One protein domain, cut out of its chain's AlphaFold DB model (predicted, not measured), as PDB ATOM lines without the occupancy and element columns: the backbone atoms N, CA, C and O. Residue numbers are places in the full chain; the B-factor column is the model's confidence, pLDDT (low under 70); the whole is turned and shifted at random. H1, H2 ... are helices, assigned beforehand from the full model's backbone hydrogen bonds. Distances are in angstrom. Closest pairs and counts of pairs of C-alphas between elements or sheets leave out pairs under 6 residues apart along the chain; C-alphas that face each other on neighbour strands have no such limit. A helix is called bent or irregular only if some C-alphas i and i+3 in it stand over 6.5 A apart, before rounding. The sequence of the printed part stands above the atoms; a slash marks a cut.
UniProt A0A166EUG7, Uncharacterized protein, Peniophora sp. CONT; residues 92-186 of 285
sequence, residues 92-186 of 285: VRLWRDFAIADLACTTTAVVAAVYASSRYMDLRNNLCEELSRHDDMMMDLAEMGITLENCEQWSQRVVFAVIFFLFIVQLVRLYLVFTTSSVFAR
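Overview. This is residues 92 to 186 of the 285 residues of an uncharacterized protein of Peniophora sp. CONT (UniProt A0A166EUG7). Two long helices, H1 and H4, lie side by side and run opposite ways as a narrow rod, and a small head made of the short helices H2 and H3 joins them at one end. H4 runs nearly the whole length, H2 bridges from the end of H1 to the beginning of H4, and H3 turns off from H2 before the backbone comes back into H4. The printed part has 95 residues with four named helices, in the order H1, H2, H3, H4, and no named strand; its class is all helix. It is only just extended, close to loose, with a radius of gyration of the C-alphas of 19.1 A, and its C-alphas span 59 by 27 by 19 A.

Arrangement. Start with H1, residues 92 to 119, and set it beside H4, residues 148 to 186: they touch, and their closest C-alphas are those of Arg 96 and Val 177, 6.4 A apart. Their lines stand at a shallow tilt of 21 degrees, and they run opposite ways. Go on to H2, residues 121 to 132, which meets H1 only through their link. H2 touches H4 at residues 148 to 155 of H4 alone; the closest C-alphas, of Cys 128 and Cys 151, are 6.4 A apart, at a steep tilt of 62 degrees, opposite ways. Next comes H3, residues 135 to 143, about perpendicular to H2 at 79 degrees. These two only just touch, only at the corner by their link, with 3 pairs of C-alphas within 8 A; the closest are those of Ser 132 and Met 138, 6.5 A apart. H3 is apart from H1 and from H4. In H1 every O i to N i+4 pair is within hydrogen-bond range; in H2 it is 7 of 8, in H3 4 of 5 and in H4 33 of 35.

Along the chain. Find C-alpha 92 at (50.299, -36.848, -58.291); from there H1 runs 40.1 A to C-alpha 119. H2 covers 17.5 A and H3 12.6 A. Look for C-alpha 148 at (16.999, -13.264, -27.453), where H4 begins; it runs 57.5 A to C-alpha 186 at (45.460, -45.306, -65.808). H4 is irregular, with C-alphas 149 and 152 standing 7.3 A apart.

Size, cuts and confidence. The two C-alphas farthest apart are those of Asp 135 and Arg 186, at 60.3 A, while those of Val 92 and Arg 186, the first and last printed, are 12.3 A apart. The three links are tight, and the printed part has no cut. The mean pLDDT of the printed part is 85.8; look at residue 121 for the one printed residue under 70.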
ATOM      1  N   VAL A  92      51.698 -36.398 -58.377       87.31
ATOM      2  CA  VAL A  92      50.299 -36.848 -58.291       87.31
ATOM      3  C   VAL A  92      50.098 -37.834 -57.138       87.31
ATOM      4  O   VAL A  92      49.070 -37.778 -56.468       87.31
ATOM      5  N   ARG A  93      51.069 -38.721 -56.877       88.19
ATOM      6  CA  ARG A  93      51.010 -39.655 -55.743       88.19
ATOM      7  C   ARG A  93      51.093 -38.918 -54.406       88.19
ATOM      8  O   ARG A  93      50.239 -39.147 -53.563       88.19
ATOM      9  N   LEU A  94      52.058 -38.007 -54.259       89.69
ATOM     10  CA  LEU A  94      52.214 -37.198 -53.048       89.69
ATOM     11  C   LEU A  94      50.940 -36.402 -52.743       89.69
ATOM     12  O   LEU A  94      50.441 -36.443 -51.624       89.69
ATOM     13  N   TRP A  95      50.384 -35.728 -53.753       89.00
ATOM     14  CA  TRP A  95      49.146 -34.969 -53.600       89.00
ATOM     15  C   TRP A  95      47.954 -35.863 -53.239       89.00
ATOM     16  O   TRP A  95      47.164 -35.501 -52.377       89.00
ATOM     17  N   ARG A  96      47.835 -37.050 -53.850       89.88
ATOM     18  CA  ARG A  96      46.764 -38.005 -53.528       89.88
ATOM     19  C   ARG A  96      46.860 -38.482 -52.081       89.88
ATOM     20  O   ARG A  96      45.846 -38.508 -51.393       89.88
ATOM     21  N   ASP A  97      48.048 -38.878 -51.640       90.56
ATOM     22  CA  ASP A  97      48.247 -39.414 -50.292       90.56
ATOM     23  C   ASP A  97      48.014 -38.311 -49.240       90.56
ATOM     24  O   ASP A  97      47.336 -38.551 -48.241       90.56
ATOM     25  N   PHE A  98      48.444 -37.073 -49.525       90.06
ATOM     26  CA  PHE A  98      48.097 -35.893 -48.727       90.06
ATOM     27  C   PHE A  98      46.582 -35.646 -48.682       90.06
ATOM     28  O   PHE A  98      46.028 -35.476 -47.603       90.06
ATOM     29  N   ALA A  99      45.894 -35.665 -49.827       89.69
ATOM     30  CA  ALA A  99      44.456 -35.405 -49.897       89.69
ATOM     31  C   ALA A  99      43.624 -36.474 -49.165       89.69
ATOM     32  O   ALA A  99      42.588 -36.154 -48.591       89.69
ATOM     33  N   ILE A 100      44.076 -37.733 -49.151       90.38
ATOM     34  CA  ILE A 100      43.449 -38.802 -48.361       90.38
ATOM     35  C   ILE A 100      43.634 -38.538 -46.862       90.38
ATOM     36  O   ILE A 100      42.668 -38.645 -46.108       90.38
ATOM     37  N   ALA A 101      44.849 -38.185 -46.430       91.81
ATOM     38  CA  ALA A 101      45.131 -37.876 -45.029       91.81
ATOM     39  C   ALA A 101      44.348 -36.644 -44.545       91.81
ATOM     40  O   ALA A 101      43.746 -36.674 -43.474       91.81
ATOM     41  N   ASP A 102      44.301 -35.592 -45.364       88.44
ATOM     42  CA  ASP A 102      43.530 -34.378 -45.106       88.44
ATOM     43  C   ASP A 102      42.027 -34.674 -45.013       88.44
ATOM     44  O   ASP A 102      41.379 -34.264 -44.051       88.44
ATOM     45  N   LEU A 103      41.472 -35.451 -45.949       90.69
ATOM     46  CA  LEU A 103      40.066 -35.859 -45.917       90.69
ATOM     47  C   LEU A 103      39.740 -36.669 -44.656       90.69
ATOM     48  O   LEU A 103      38.704 -36.437 -44.036       90.69
ATOM     49  N   ALA A 104      40.612 -37.599 -44.257       93.12
ATOM     50  CA  ALA A 104      40.425 -38.386 -43.043       93.12
ATOM     51  C   ALA A 104      40.443 -37.494 -41.794       93.12
ATOM     52  O   ALA A 104      39.489 -37.511 -41.021       93.12
ATOM     53  N   CYS A 105      41.474 -36.657 -41.644       89.12
ATOM     54  CA  CYS A 105      41.627 -35.755 -40.503       89.12
ATOM     55  C   CYS A 105      40.451 -34.775 -40.387       89.12
ATOM     56  O   CYS A 105      39.832 -34.660 -39.330       89.12
ATOM     57  N   THR A 106      40.080 -34.124 -41.492       88.62
ATOM     58  CA  THR A 106      38.952 -33.182 -41.520       88.62
ATOM     59  C   THR A 106      37.618 -33.870 -41.267       88.62
ATOM     60  O   THR A 106      36.789 -33.326 -40.546       88.62
ATOM     61  N   THR A 107      37.400 -35.082 -41.783       89.69
ATOM     62  CA  THR A 107      36.171 -35.840 -41.501       89.69
ATOM     63  C   THR A 107      36.091 -36.217 -40.026       89.69
ATOM     64  O   THR A 107      35.047 -36.017 -39.411       89.69
ATOM     65  N   THR A 108      37.187 -36.694 -39.430       88.75
ATOM     66  CA  THR A 108      37.240 -36.987 -37.993       88.75
ATOM     67  C   THR A 108      36.996 -35.731 -37.158       88.75
ATOM     68  O   THR A 108      36.215 -35.788 -36.213       88.75
ATOM     69  N   ALA A 109      37.586 -34.591 -37.530       86.50
ATOM     70  CA  ALA A 109      37.368 -33.318 -36.849       86.50
ATOM     71  C   ALA A 109      35.909 -32.841 -36.956       86.50
ATOM     72  O   ALA A 109      35.335 -32.427 -35.955       86.50
ATOM     73  N   VAL A 110      35.282 -32.951 -38.133       88.38
ATOM     74  CA  VAL A 110      33.863 -32.604 -38.326       88.38
ATOM     75  C   VAL A 110      32.966 -33.523 -37.504       88.38
ATOM     76  O   VAL A 110      32.089 -33.034 -36.804       88.38
ATOM     77  N   VAL A 111      33.198 -34.838 -37.522       90.06
ATOM     78  CA  VAL A 111      32.422 -35.788 -36.706       90.06
ATOM     79  C   VAL A 111      32.592 -35.494 -35.217       90.06
ATOM     80  O   VAL A 111      31.603 -35.481 -34.489       90.06
ATOM     81  N   ALA A 112      33.814 -35.202 -34.765       87.69
ATOM     82  CA  ALA A 112      34.080 -34.816 -33.385       87.69
ATOM     83  C   ALA A 112      33.384 -33.497 -33.015       87.69
ATOM     84  O   ALA A 112      32.799 -33.408 -31.940       87.69
ATOM     85  N   ALA A 113      33.383 -32.503 -33.907       85.38
ATOM     86  CA  ALA A 113      32.699 -31.229 -33.700       85.38
ATOM     87  C   ALA A 113      31.175 -31.400 -33.644       85.38
ATOM     88  O   ALA A 113      30.531 -30.845 -32.759       85.38
ATOM     89  N   VAL A 114      30.595 -32.217 -34.527       87.44
ATOM     90  CA  VAL A 114      29.166 -32.568 -34.500       87.44
ATOM     91  C   VAL A 114      28.826 -33.292 -33.196       87.44
ATOM     92  O   VAL A 114      27.877 -32.918 -32.505       87.44
ATOM     93  N   TYR A 115      29.636 -34.277 -32.809       88.31
ATOM     94  CA  TYR A 115      29.469 -35.007 -31.555       88.31
ATOM     95  C   TYR A 115      29.552 -34.082 -30.334       88.31
ATOM     96  O   TYR A 115      28.670 -34.116 -29.483       88.31
ATOM     97  N   ALA A 116      30.550 -33.200 -30.278       85.75
ATOM     98  CA  ALA A 116      30.665 -32.194 -29.230       85.75
ATOM     99  C   ALA A 116      29.436 -31.267 -29.228       85.75
ATOM    100  O   ALA A 116      28.766 -31.148 -28.208       85.75
ATOM    101  N   SER A 117      29.062 -30.691 -30.373       83.50
ATOM    102  CA  SER A 117      27.933 -29.752 -30.470       83.50
ATOM    103  C   SER A 117      26.595 -30.359 -30.035       83.50
ATOM    104  O   SER A 117      25.780 -29.677 -29.425       83.50
ATOM    105  N   SER A 118      26.382 -31.652 -30.299       82.00
ATOM    106  CA  SER A 118      25.169 -32.364 -29.881       82.00
ATOM    107  C   SER A 118      25.152 -32.716 -28.393       82.00
ATOM    108  O   SER A 118      24.076 -32.879 -27.821       82.00
ATOM    109  N   ARG A 119      26.322 -32.834 -27.753       80.31
ATOM    110  CA  ARG A 119      26.448 -33.131 -26.319       80.31
ATOM    111  C   ARG A 119      26.437 -31.881 -25.447       80.31
ATOM    112  O   ARG A 119      25.887 -31.933 -24.353       80.31
ATOM    113  N   TYR A 120      27.007 -30.776 -25.914       77.25
ATOM    114  CA  TYR A 120      27.094 -29.533 -25.151       77.25
ATOM    115  C   TYR A 120      25.886 -28.616 -25.399       77.25
ATOM    116  O   TYR A 120      26.037 -27.511 -25.918       77.25
ATOM    117  N   MET A 121      24.687 -29.053 -24.996       65.81
ATOM    118  CA  MET A 121      23.520 -28.156 -24.923       65.81
ATOM    119  C   MET A 121      23.812 -26.947 -24.012       65.81
ATOM    120  O   MET A 121      23.463 -25.825 -24.360       65.81
ATOM    121  N   ASP A 122      24.565 -27.149 -22.925       70.25
ATOM    122  CA  ASP A 122      24.903 -26.099 -21.950       70.25
ATOM    123  C   ASP A 122      25.783 -24.975 -22.527       70.25
ATOM    124  O   ASP A 122      25.651 -23.818 -22.134       70.25
ATOM    125  N   LEU A 123      26.639 -25.271 -23.518       71.31
ATOM    126  CA  LEU A 123      27.438 -24.233 -24.189       71.31
ATOM    127  C   LEU A 123      26.562 -23.252 -24.978       71.31
ATOM    128  O   LEU A 123      26.973 -22.117 -25.199       71.31
ATOM    129  N   ARG A 124      25.368 -23.672 -25.410       73.31
ATOM    130  CA  ARG A 124      24.463 -22.839 -26.215       73.31
ATOM    131  C   ARG A 124      23.794 -21.775 -25.353       73.31
ATOM    132  O   ARG A 124      23.724 -20.623 -25.773       73.31
ATOM    133  N   ASN A 125      23.398 -22.146 -24.136       80.00
ATOM    134  CA  ASN A 125      22.832 -21.214 -23.163       80.00
ATOM    135  C   ASN A 125      23.880 -20.183 -22.734       80.00
ATOM    136  O   ASN A 125      23.617 -18.987 -22.813       80.00
ATOM    137  N   ASN A 126      25.100 -20.639 -22.428       82.69
ATOM    138  CA  ASN A 126      26.204 -19.747 -22.073       82.69
ATOM    139  C   ASN A 126      26.583 -18.794 -23.217       82.69
ATOM    140  O   ASN A 126      26.953 -17.656 -22.963       82.69
ATOM    141  N   LEU A 127      26.486 -19.225 -24.481       82.25
ATOM    142  CA  LEU A 127      26.743 -18.353 -25.630       82.25
ATOM    143  C   LEU A 127      25.678 -17.264 -25.782       82.25
ATOM    144  O   LEU A 127      26.048 -16.122 -26.012       82.25
ATOM    145  N   CYS A 128      24.386 -17.586 -25.659       85.00
ATOM    146  CA  CYS A 128      23.336 -16.563 -25.733       85.00
ATOM    147  C   CYS A 128      23.392 -15.600 -24.530       85.00
ATOM    148  O   CYS A 128      23.116 -14.416 -24.700       85.00
ATOM    149  N   GLU A 129      23.780 -16.083 -23.346       87.50
ATOM    150  CA  GLU A 129      23.963 -15.255 -22.145       87.50
ATOM    151  C   GLU A 129      25.210 -14.359 -22.229       87.50
ATOM    152  O   GLU A 129      25.172 -13.197 -21.838       87.50
ATOM    153  N   GLU A 130      26.313 -14.847 -22.797       85.19
ATOM    154  CA  GLU A 130      27.512 -14.023 -22.988       85.19
ATOM    155  C   GLU A 130      27.330 -13.004 -24.124       85.19
ATOM    156  O   GLU A 130      27.828 -11.877 -24.055       85.19
ATOM    157  N   LEU A 131      26.580 -13.380 -25.166       82.25
ATOM    158  CA  LEU A 131      26.256 -12.497 -26.284       82.25
ATOM    159  C   LEU A 131      25.296 -11.385 -25.856       82.25
ATOM    160  O   LEU A 131      25.489 -10.243 -26.258       82.25
ATOM    161  N   SER A 132      24.325 -11.684 -24.985       84.25
ATOM    162  CA  SER A 132      23.443 -10.659 -24.411       84.25
ATOM    163  C   SER A 132      24.182  -9.680 -23.498       84.25
ATOM    164  O   SER A 132      23.693  -8.580 -23.262       84.25
ATOM    165  N   ARG A 133      25.374 -10.046 -23.016       85.94
ATOM    166  CA  ARG A 133      26.235  -9.181 -22.204       85.94
ATOM    167  C   ARG A 133      26.972  -8.112 -23.018       85.94
ATOM    168  O   ARG A 133      27.493  -7.169 -22.430       85.94
ATOM    169  N   HIS A 134      27.026  -8.260 -24.342       83.50
ATOM    170  CA  HIS A 134      27.682  -7.331 -25.262       83.50
ATOM    171  C   HIS A 134      26.635  -6.580 -26.103       83.50
ATOM    172  O   HIS A 134      26.313  -6.988 -27.221       83.50
ATOM    173  N   ASP A 135      26.133  -5.462 -25.571       81.25
ATOM    174  CA  ASP A 135      25.075  -4.648 -26.201       81.25
ATOM    175  C   ASP A 135      25.417  -4.201 -27.635       81.25
ATOM    176  O   ASP A 135      24.558  -4.242 -28.517       81.25
ATOM    177  N   ASP A 136      26.683  -3.862 -27.903       82.69
ATOM    178  CA  ASP A 136      27.118  -3.406 -29.231       82.69
ATOM    179  C   ASP A 136      26.943  -4.490 -30.308       82.69
ATOM    180  O   ASP A 136      26.533  -4.195 -31.428       82.69
ATOM    181  N   MET A 137      27.190  -5.764 -29.974       78.31
ATOM    182  CA  MET A 137      26.981  -6.871 -30.919       78.31
ATOM    183  C   MET A 137      25.501  -7.222 -31.061       78.31
ATOM    184  O   MET A 137      25.058  -7.629 -32.136       78.31
ATOM    185  N   MET A 138      24.728  -7.074 -29.983       79.94
ATOM    186  CA  MET A 138      23.292  -7.337 -29.995       79.94
ATOM    187  C   MET A 138      22.540  -6.367 -30.900       79.94
ATOM    188  O   MET A 138      21.557  -6.780 -31.509       79.94
ATOM    189  N   MET A 139      23.007  -5.126 -31.047       86.56
ATOM    190  CA  MET A 139      22.414  -4.165 -31.978       86.56
ATOM    191  C   MET A 139      22.528  -4.647 -33.434       86.56
ATOM    192  O   MET A 139      21.511  -4.762 -34.118       86.56
ATOM    193  N   ASP A 140      23.725  -5.051 -33.872       89.19
ATOM    194  CA  ASP A 140      23.950  -5.580 -35.226       89.19
ATOM    195  C   ASP A 140      23.174  -6.893 -35.468       89.19
ATOM    196  O   ASP A 140      22.624  -7.139 -36.545       89.19
ATOM    197  N   LEU A 141      23.104  -7.764 -34.457       85.44
ATOM    198  CA  LEU A 141      22.364  -9.031 -34.524       85.44
ATOM    199  C   LEU A 141      20.842  -8.819 -34.528       85.44
ATOM    200  O   LEU A 141      20.120  -9.546 -35.215       85.44
ATOM    201  N   ALA A 142      20.352  -7.813 -33.806       87.19
ATOM    202  CA  ALA A 142      18.947  -7.428 -33.808       87.19
ATOM    203  C   ALA A 142      18.526  -6.876 -35.177       87.19
ATOM    204  O   ALA A 142      17.437  -7.210 -35.646       87.19
ATOM    205  N   GLU A 143      19.398  -6.131 -35.869       91.19
ATOM    206  CA  GLU A 143      19.173  -5.726 -37.266       91.19
ATOM    207  C   GLU A 143      19.082  -6.933 -38.215       91.19
ATOM    208  O   GLU A 143      18.299  -6.928 -39.168       91.19
ATOM    209  N   MET A 144      19.804  -8.019 -37.918       86.38
ATOM    210  CA  MET A 144      19.677  -9.305 -38.620       86.38
ATOM    211  C   MET A 144      18.425 -10.111 -38.214       86.38
ATOM    212  O   MET A 144      18.205 -11.211 -38.730       86.38
ATOM    213  N   GLY A 145      17.581  -9.578 -37.323       87.75
ATOM    214  CA  GLY A 145      16.339 -10.198 -36.857       87.75
ATOM    215  C   GLY A 145      16.534 -11.264 -35.774       87.75
ATOM    216  O   GLY A 145      15.652 -12.103 -35.573       87.75
ATOM    217  N   ILE A 146      17.684 -11.271 -35.096       88.94
ATOM    218  CA  ILE A 146      17.986 -12.215 -34.017       88.94
ATOM    219  C   ILE A 146      17.496 -11.610 -32.702       88.94
ATOM    220  O   ILE A 146      18.105 -10.694 -32.157       88.94
ATOM    221  N   THR A 147      16.383 -12.125 -32.183       88.56
ATOM    222  CA  THR A 147      15.903 -11.791 -30.835       88.56
ATOM    223  C   THR A 147      16.434 -12.798 -29.818       88.56
ATOM    224  O   THR A 147      16.713 -13.949 -30.164       88.56
ATOM    225  N   LEU A 148      16.546 -12.392 -28.547       84.62
ATOM    226  CA  LEU A 148      16.999 -13.264 -27.453       84.62
ATOM    227  C   LEU A 148      16.161 -14.554 -27.371       84.62
ATOM    228  O   LEU A 148      16.701 -15.643 -27.202       84.62
ATOM    229  N   GLU A 149      14.851 -14.435 -27.601       86.31
ATOM    230  CA  GLU A 149      13.890 -15.546 -27.625       86.31
ATOM    231  C   GLU A 149      14.147 -16.537 -28.768       86.31
ATOM    232  O   GLU A 149      13.874 -17.728 -28.640       86.31
ATOM    233  N   ASN A 150      14.705 -16.060 -29.883       89.81
ATOM    234  CA  ASN A 150      15.002 -16.872 -31.060       89.81
ATOM    235  C   ASN A 150      16.487 -17.260 -31.163       89.81
ATOM    236  O   ASN A 150      16.864 -17.964 -32.104       89.81
ATOM    237  N   CYS A 151      17.333 -16.834 -30.215       87.44
ATOM    238  CA  CYS A 151      18.781 -17.073 -30.217       87.44
ATOM    239  C   CYS A 151      19.105 -18.573 -30.262       87.44
ATOM    240  O   CYS A 151      19.932 -19.029 -31.062       87.44
ATOM    241  N   GLU A 152      18.390 -19.381 -29.474       86.69
ATOM    242  CA  GLU A 152      18.595 -20.828 -29.448       86.69
ATOM    243  C   GLU A 152      18.234 -21.474 -30.795       86.69
ATOM    244  O   GLU A 152      19.016 -22.253 -31.352       86.69
ATOM    245  N   GLN A 153      17.080 -21.123 -31.368       89.19
ATOM    246  CA  GLN A 153      16.644 -21.691 -32.641       89.19
ATOM    247  C   GLN A 153      17.546 -21.235 -33.796       89.19
ATOM    248  O   GLN A 153      17.890 -22.032 -34.675       89.19
ATOM    249  N   TRP A 154      17.961 -19.968 -33.791       88.56
ATOM    250  CA  TRP A 154      18.865 -19.413 -34.791       88.56
ATOM    251  C   TRP A 154      20.237 -20.087 -34.739       88.56
ATOM    252  O   TRP A 154      20.704 -20.584 -35.766       88.56
ATOM    253  N   SER A 155      20.836 -20.219 -33.549       85.19
ATOM    254  CA  SER A 155      22.124 -20.908 -33.387       85.19
ATOM    255  C   SER A 155      22.056 -22.349 -33.897       85.19
ATOM    256  O   SER A 155      22.985 -22.819 -34.552       85.19
ATOM    257  N   GLN A 156      20.928 -23.039 -33.686       86.38
ATOM    258  CA  GLN A 156      20.725 -24.396 -34.192       86.38
ATOM    259  C   GLN A 156      20.766 -24.439 -35.720       86.38
ATOM    260  O   GLN A 156      21.436 -25.289 -36.308       86.38
ATOM    261  N   ARG A 157      20.050 -23.511 -36.366       90.00
ATOM    262  CA  ARG A 157      19.986 -23.408 -37.828       90.00
ATOM    263  C   ARG A 157      21.354 -23.086 -38.414       90.00
ATOM    264  O   ARG A 157      21.735 -23.707 -39.401       90.00
ATOM    265  N   VAL A 158      22.102 -22.178 -37.787       86.00
ATOM    266  CA  VAL A 158      23.467 -21.831 -38.204       86.00
ATOM    267  C   VAL A 158      24.391 -23.037 -38.080       86.00
ATOM    268  O   VAL A 158      25.075 -23.371 -39.043       86.00
ATOM    269  N   VAL A 159      24.368 -23.749 -36.950       85.75
ATOM    270  CA  VAL A 159      25.184 -24.958 -36.757       85.75
ATOM    271  C   VAL A 159      24.853 -26.016 -37.813       85.75
ATOM    272  O   VAL A 159      25.764 -26.537 -38.457       85.75
ATOM    273  N   PHE A 160      23.571 -26.293 -38.074       88.25
ATOM    274  CA  PHE A 160      23.181 -27.234 -39.129       88.25
ATOM    275  C   PHE A 160      23.589 -26.769 -40.528       88.25
ATOM    276  O   PHE A 160      24.067 -27.585 -41.317       88.25
ATOM    277  N   ALA A 161      23.449 -25.478 -40.837       88.44
ATOM    278  CA  ALA A 161      23.881 -24.914 -42.111       88.44
ATOM    279  C   ALA A 161      25.399 -25.060 -42.302       88.44
ATOM    280  O   ALA A 161      25.846 -25.474 -43.373       88.44
ATOM    281  N   VAL A 162      26.190 -24.804 -41.255       85.12
ATOM    282  CA  VAL A 162      27.649 -24.986 -41.261       85.12
ATOM    283  C   VAL A 162      28.016 -26.459 -41.445       85.12
ATOM    284  O   VAL A 162      28.841 -26.774 -42.301       85.12
ATOM    285  N   ILE A 163      27.382 -27.382 -40.714       87.00
ATOM    286  CA  ILE A 163      27.618 -28.829 -40.862       87.00
ATOM    287  C   ILE A 163      27.283 -29.292 -42.285       87.00
ATOM    288  O   ILE A 163      28.069 -30.011 -42.905       87.00
ATOM    289  N   PHE A 164      26.141 -28.863 -42.826       88.88
ATOM    290  CA  PHE A 164      25.716 -29.196 -44.184       88.88
ATOM    291  C   PHE A 164      26.689 -28.654 -45.238       88.88
ATOM    292  O   PHE A 164      27.081 -29.372 -46.159       88.88
ATOM    293  N   PHE A 165      27.148 -27.413 -45.075       87.69
ATOM    294  CA  PHE A 165      28.159 -26.820 -45.942       87.69
ATOM    295  C   PHE A 165      29.484 -27.597 -45.893       87.69
ATOM    296  O   PHE A 165      30.031 -27.952 -46.939       87.69
ATOM    297  N   LEU A 166      29.975 -27.934 -44.695       85.06
ATOM    298  CA  LEU A 166      31.185 -28.743 -44.524       85.06
ATOM    299  C   LEU A 166      31.029 -30.127 -45.167       85.06
ATOM    300  O   LEU A 166      31.953 -30.600 -45.828       85.06
ATOM    301  N   PHE A 167      29.855 -30.752 -45.058       87.62
ATOM    302  CA  PHE A 167      29.558 -32.016 -45.729       87.62
ATOM    303  C   PHE A 167      29.658 -31.903 -47.258       87.62
ATOM    304  O   PHE A 167      30.308 -32.738 -47.891       87.62
ATOM    305  N   ILE A 168      29.102 -30.844 -47.862       88.88
ATOM    306  CA  ILE A 168      29.249 -30.580 -49.304       88.88
ATOM    307  C   ILE A 168      30.729 -30.438 -49.680       88.88
ATOM    308  O   ILE A 168      31.177 -31.046 -50.656       88.88
ATOM    309  N   VAL A 169      31.509 -29.688 -48.896       83.88
ATOM    310  CA  VAL A 169      32.955 -29.536 -49.123       83.88
ATOM    311  C   VAL A 169      33.660 -30.898 -49.099       83.88
ATOM    312  O   VAL A 169      34.485 -31.168 -49.977       83.88
ATOM    313  N   GLN A 170      33.296 -31.791 -48.174       87.44
ATOM    314  CA  GLN A 170      33.855 -33.145 -48.125       87.44
ATOM    315  C   GLN A 170      33.478 -33.994 -49.337       87.44
ATOM    316  O   GLN A 170      34.333 -34.713 -49.855       87.44
ATOM    317  N   LEU A 171      32.252 -33.881 -49.853       90.25
ATOM    318  CA  LEU A 171      31.863 -34.568 -51.088       90.25
ATOM    319  C   LEU A 171      32.684 -34.088 -52.291       90.25
ATOM    320  O   LEU A 171      33.146 -34.905 -53.090       90.25
ATOM    321  N   VAL A 172      32.920 -32.777 -52.401       85.81
ATOM    322  CA  VAL A 172      33.764 -32.201 -53.460       85.81
ATOM    323  C   VAL A 172      35.210 -32.699 -53.336       85.81
ATOM    324  O   VAL A 172      35.801 -33.127 -54.334       85.81
ATOM    325  N   ARG A 173      35.778 -32.719 -52.121       87.75
ATOM    326  CA  ARG A 173      37.127 -33.265 -51.865       87.75
ATOM    327  C   ARG A 173      37.209 -34.756 -52.193       87.75
ATOM    328  O   ARG A 173      38.134 -35.183 -52.885       87.75
ATOM    329  N   LEU A 174      36.219 -35.544 -51.778       89.88
ATOM    330  CA  LEU A 174      36.133 -36.971 -52.087       89.88
ATOM    331  C   LEU A 174      36.066 -37.214 -53.602       89.88
ATOM    332  O   LEU A 174      36.776 -38.075 -54.125       89.88
ATOM    333  N   TYR A 175      35.270 -36.423 -54.325       89.38
ATOM    334  CA  TYR A 175      35.183 -36.493 -55.783       89.38
ATOM    335  C   TYR A 175      36.534 -36.215 -56.460       89.38
ATOM    336  O   TYR A 175      36.913 -36.921 -57.404       89.38
ATOM    337  N   LEU A 176      37.291 -35.229 -55.969       83.88
ATOM    338  CA  LEU A 176      38.643 -34.932 -56.449       83.88
ATOM    339  C   LEU A 176      39.594 -36.113 -56.220       83.88
ATOM    340  O   LEU A 176      40.269 -36.542 -57.160       83.88
ATOM    341  N   VAL A 177      39.617 -36.686 -55.015       88.50
ATOM    342  CA  VAL A 177      40.453 -37.855 -54.674       88.50
ATOM    343  C   VAL A 177      40.089 -39.071 -55.536       88.50
ATOM    344  O   VAL A 177      40.960 -39.766 -56.070       88.50
ATOM    345  N   PHE A 178      38.799 -39.322 -55.748       88.44
ATOM    346  CA  PHE A 178      38.350 -40.420 -56.600       88.44
ATOM    347  C   PHE A 178      38.735 -40.200 -58.071       88.44
ATOM    348  O   PHE A 178      39.278 -41.084 -58.740       88.44
ATOM    349  N   THR A 179      38.526 -38.990 -58.589       84.88
ATOM    350  CA  THR A 179      38.845 -38.666 -59.983       84.88
ATOM    351  C   THR A 179      40.340 -38.809 -60.247       84.88
ATOM    352  O   THR A 179      40.755 -39.440 -61.220       84.88
ATOM    353  N   THR A 180      41.171 -38.289 -59.354       83.19
ATOM    354  CA  THR A 180      42.630 -38.356 -59.468       83.19
ATOM    355  C   THR A 180      43.196 -39.752 -59.254       83.19
ATOM    356  O   THR A 180      44.086 -40.149 -60.003       83.19
ATOM    357  N   SER A 181      42.655 -40.542 -58.323       86.38
ATOM    358  CA  SER A 181      43.045 -41.948 -58.169       86.38
ATOM    359  C   SER A 181      42.730 -42.756 -59.432       86.38
ATOM    360  O   SER A 181      43.579 -43.521 -59.892       86.38
ATOM    361  N   SER A 182      41.586 -42.507 -60.079       84.44
ATOM    362  CA  SER A 182      41.238 -43.141 -61.357       84.44
ATOM    363  C   SER A 182      42.178 -42.735 -62.503       84.44
ATOM    364  O   SER A 182      42.515 -43.549 -63.369       84.44
ATOM    365  N   VAL A 183      42.640 -41.481 -62.510       81.19
ATOM    366  CA  VAL A 183      43.614 -40.963 -63.479       81.19
ATOM    367  C   VAL A 183      44.999 -41.558 -63.219       81.19
ATOM    368  O   VAL A 183      45.681 -41.960 -64.164       81.19
ATOM    369  N   PHE A 184      45.396 -41.676 -61.953       82.31
ATOM    370  CA  PHE A 184      46.649 -42.299 -61.541       82.31
ATOM    371  C   PHE A 184      46.696 -43.787 -61.910       82.31
ATOM    372  O   PHE A 184      47.668 -44.230 -62.522       82.31
ATOM    373  N   ALA A 185      45.625 -44.539 -61.632       81.12
ATOM    374  CA  ALA A 185      45.486 -45.949 -62.001       81.12
ATOM    375  C   ALA A 185      45.714 -46.186 -63.506       81.12
ATOM    376  O   ALA A 185      46.342 -47.162 -63.907       81.12
ATOM    377  N   ARG A 186      45.264 -45.251 -64.350       74.69
ATOM    378  CA  ARG A 186      45.460 -45.306 -65.808       74.69
ATOM    379  C   ARG A 186      46.863 -44.932 -66.257       74.69
ATOM    380  O   ARG A 186      47.291 -45.406 -67.302       74.69
TER     381      ARG A 186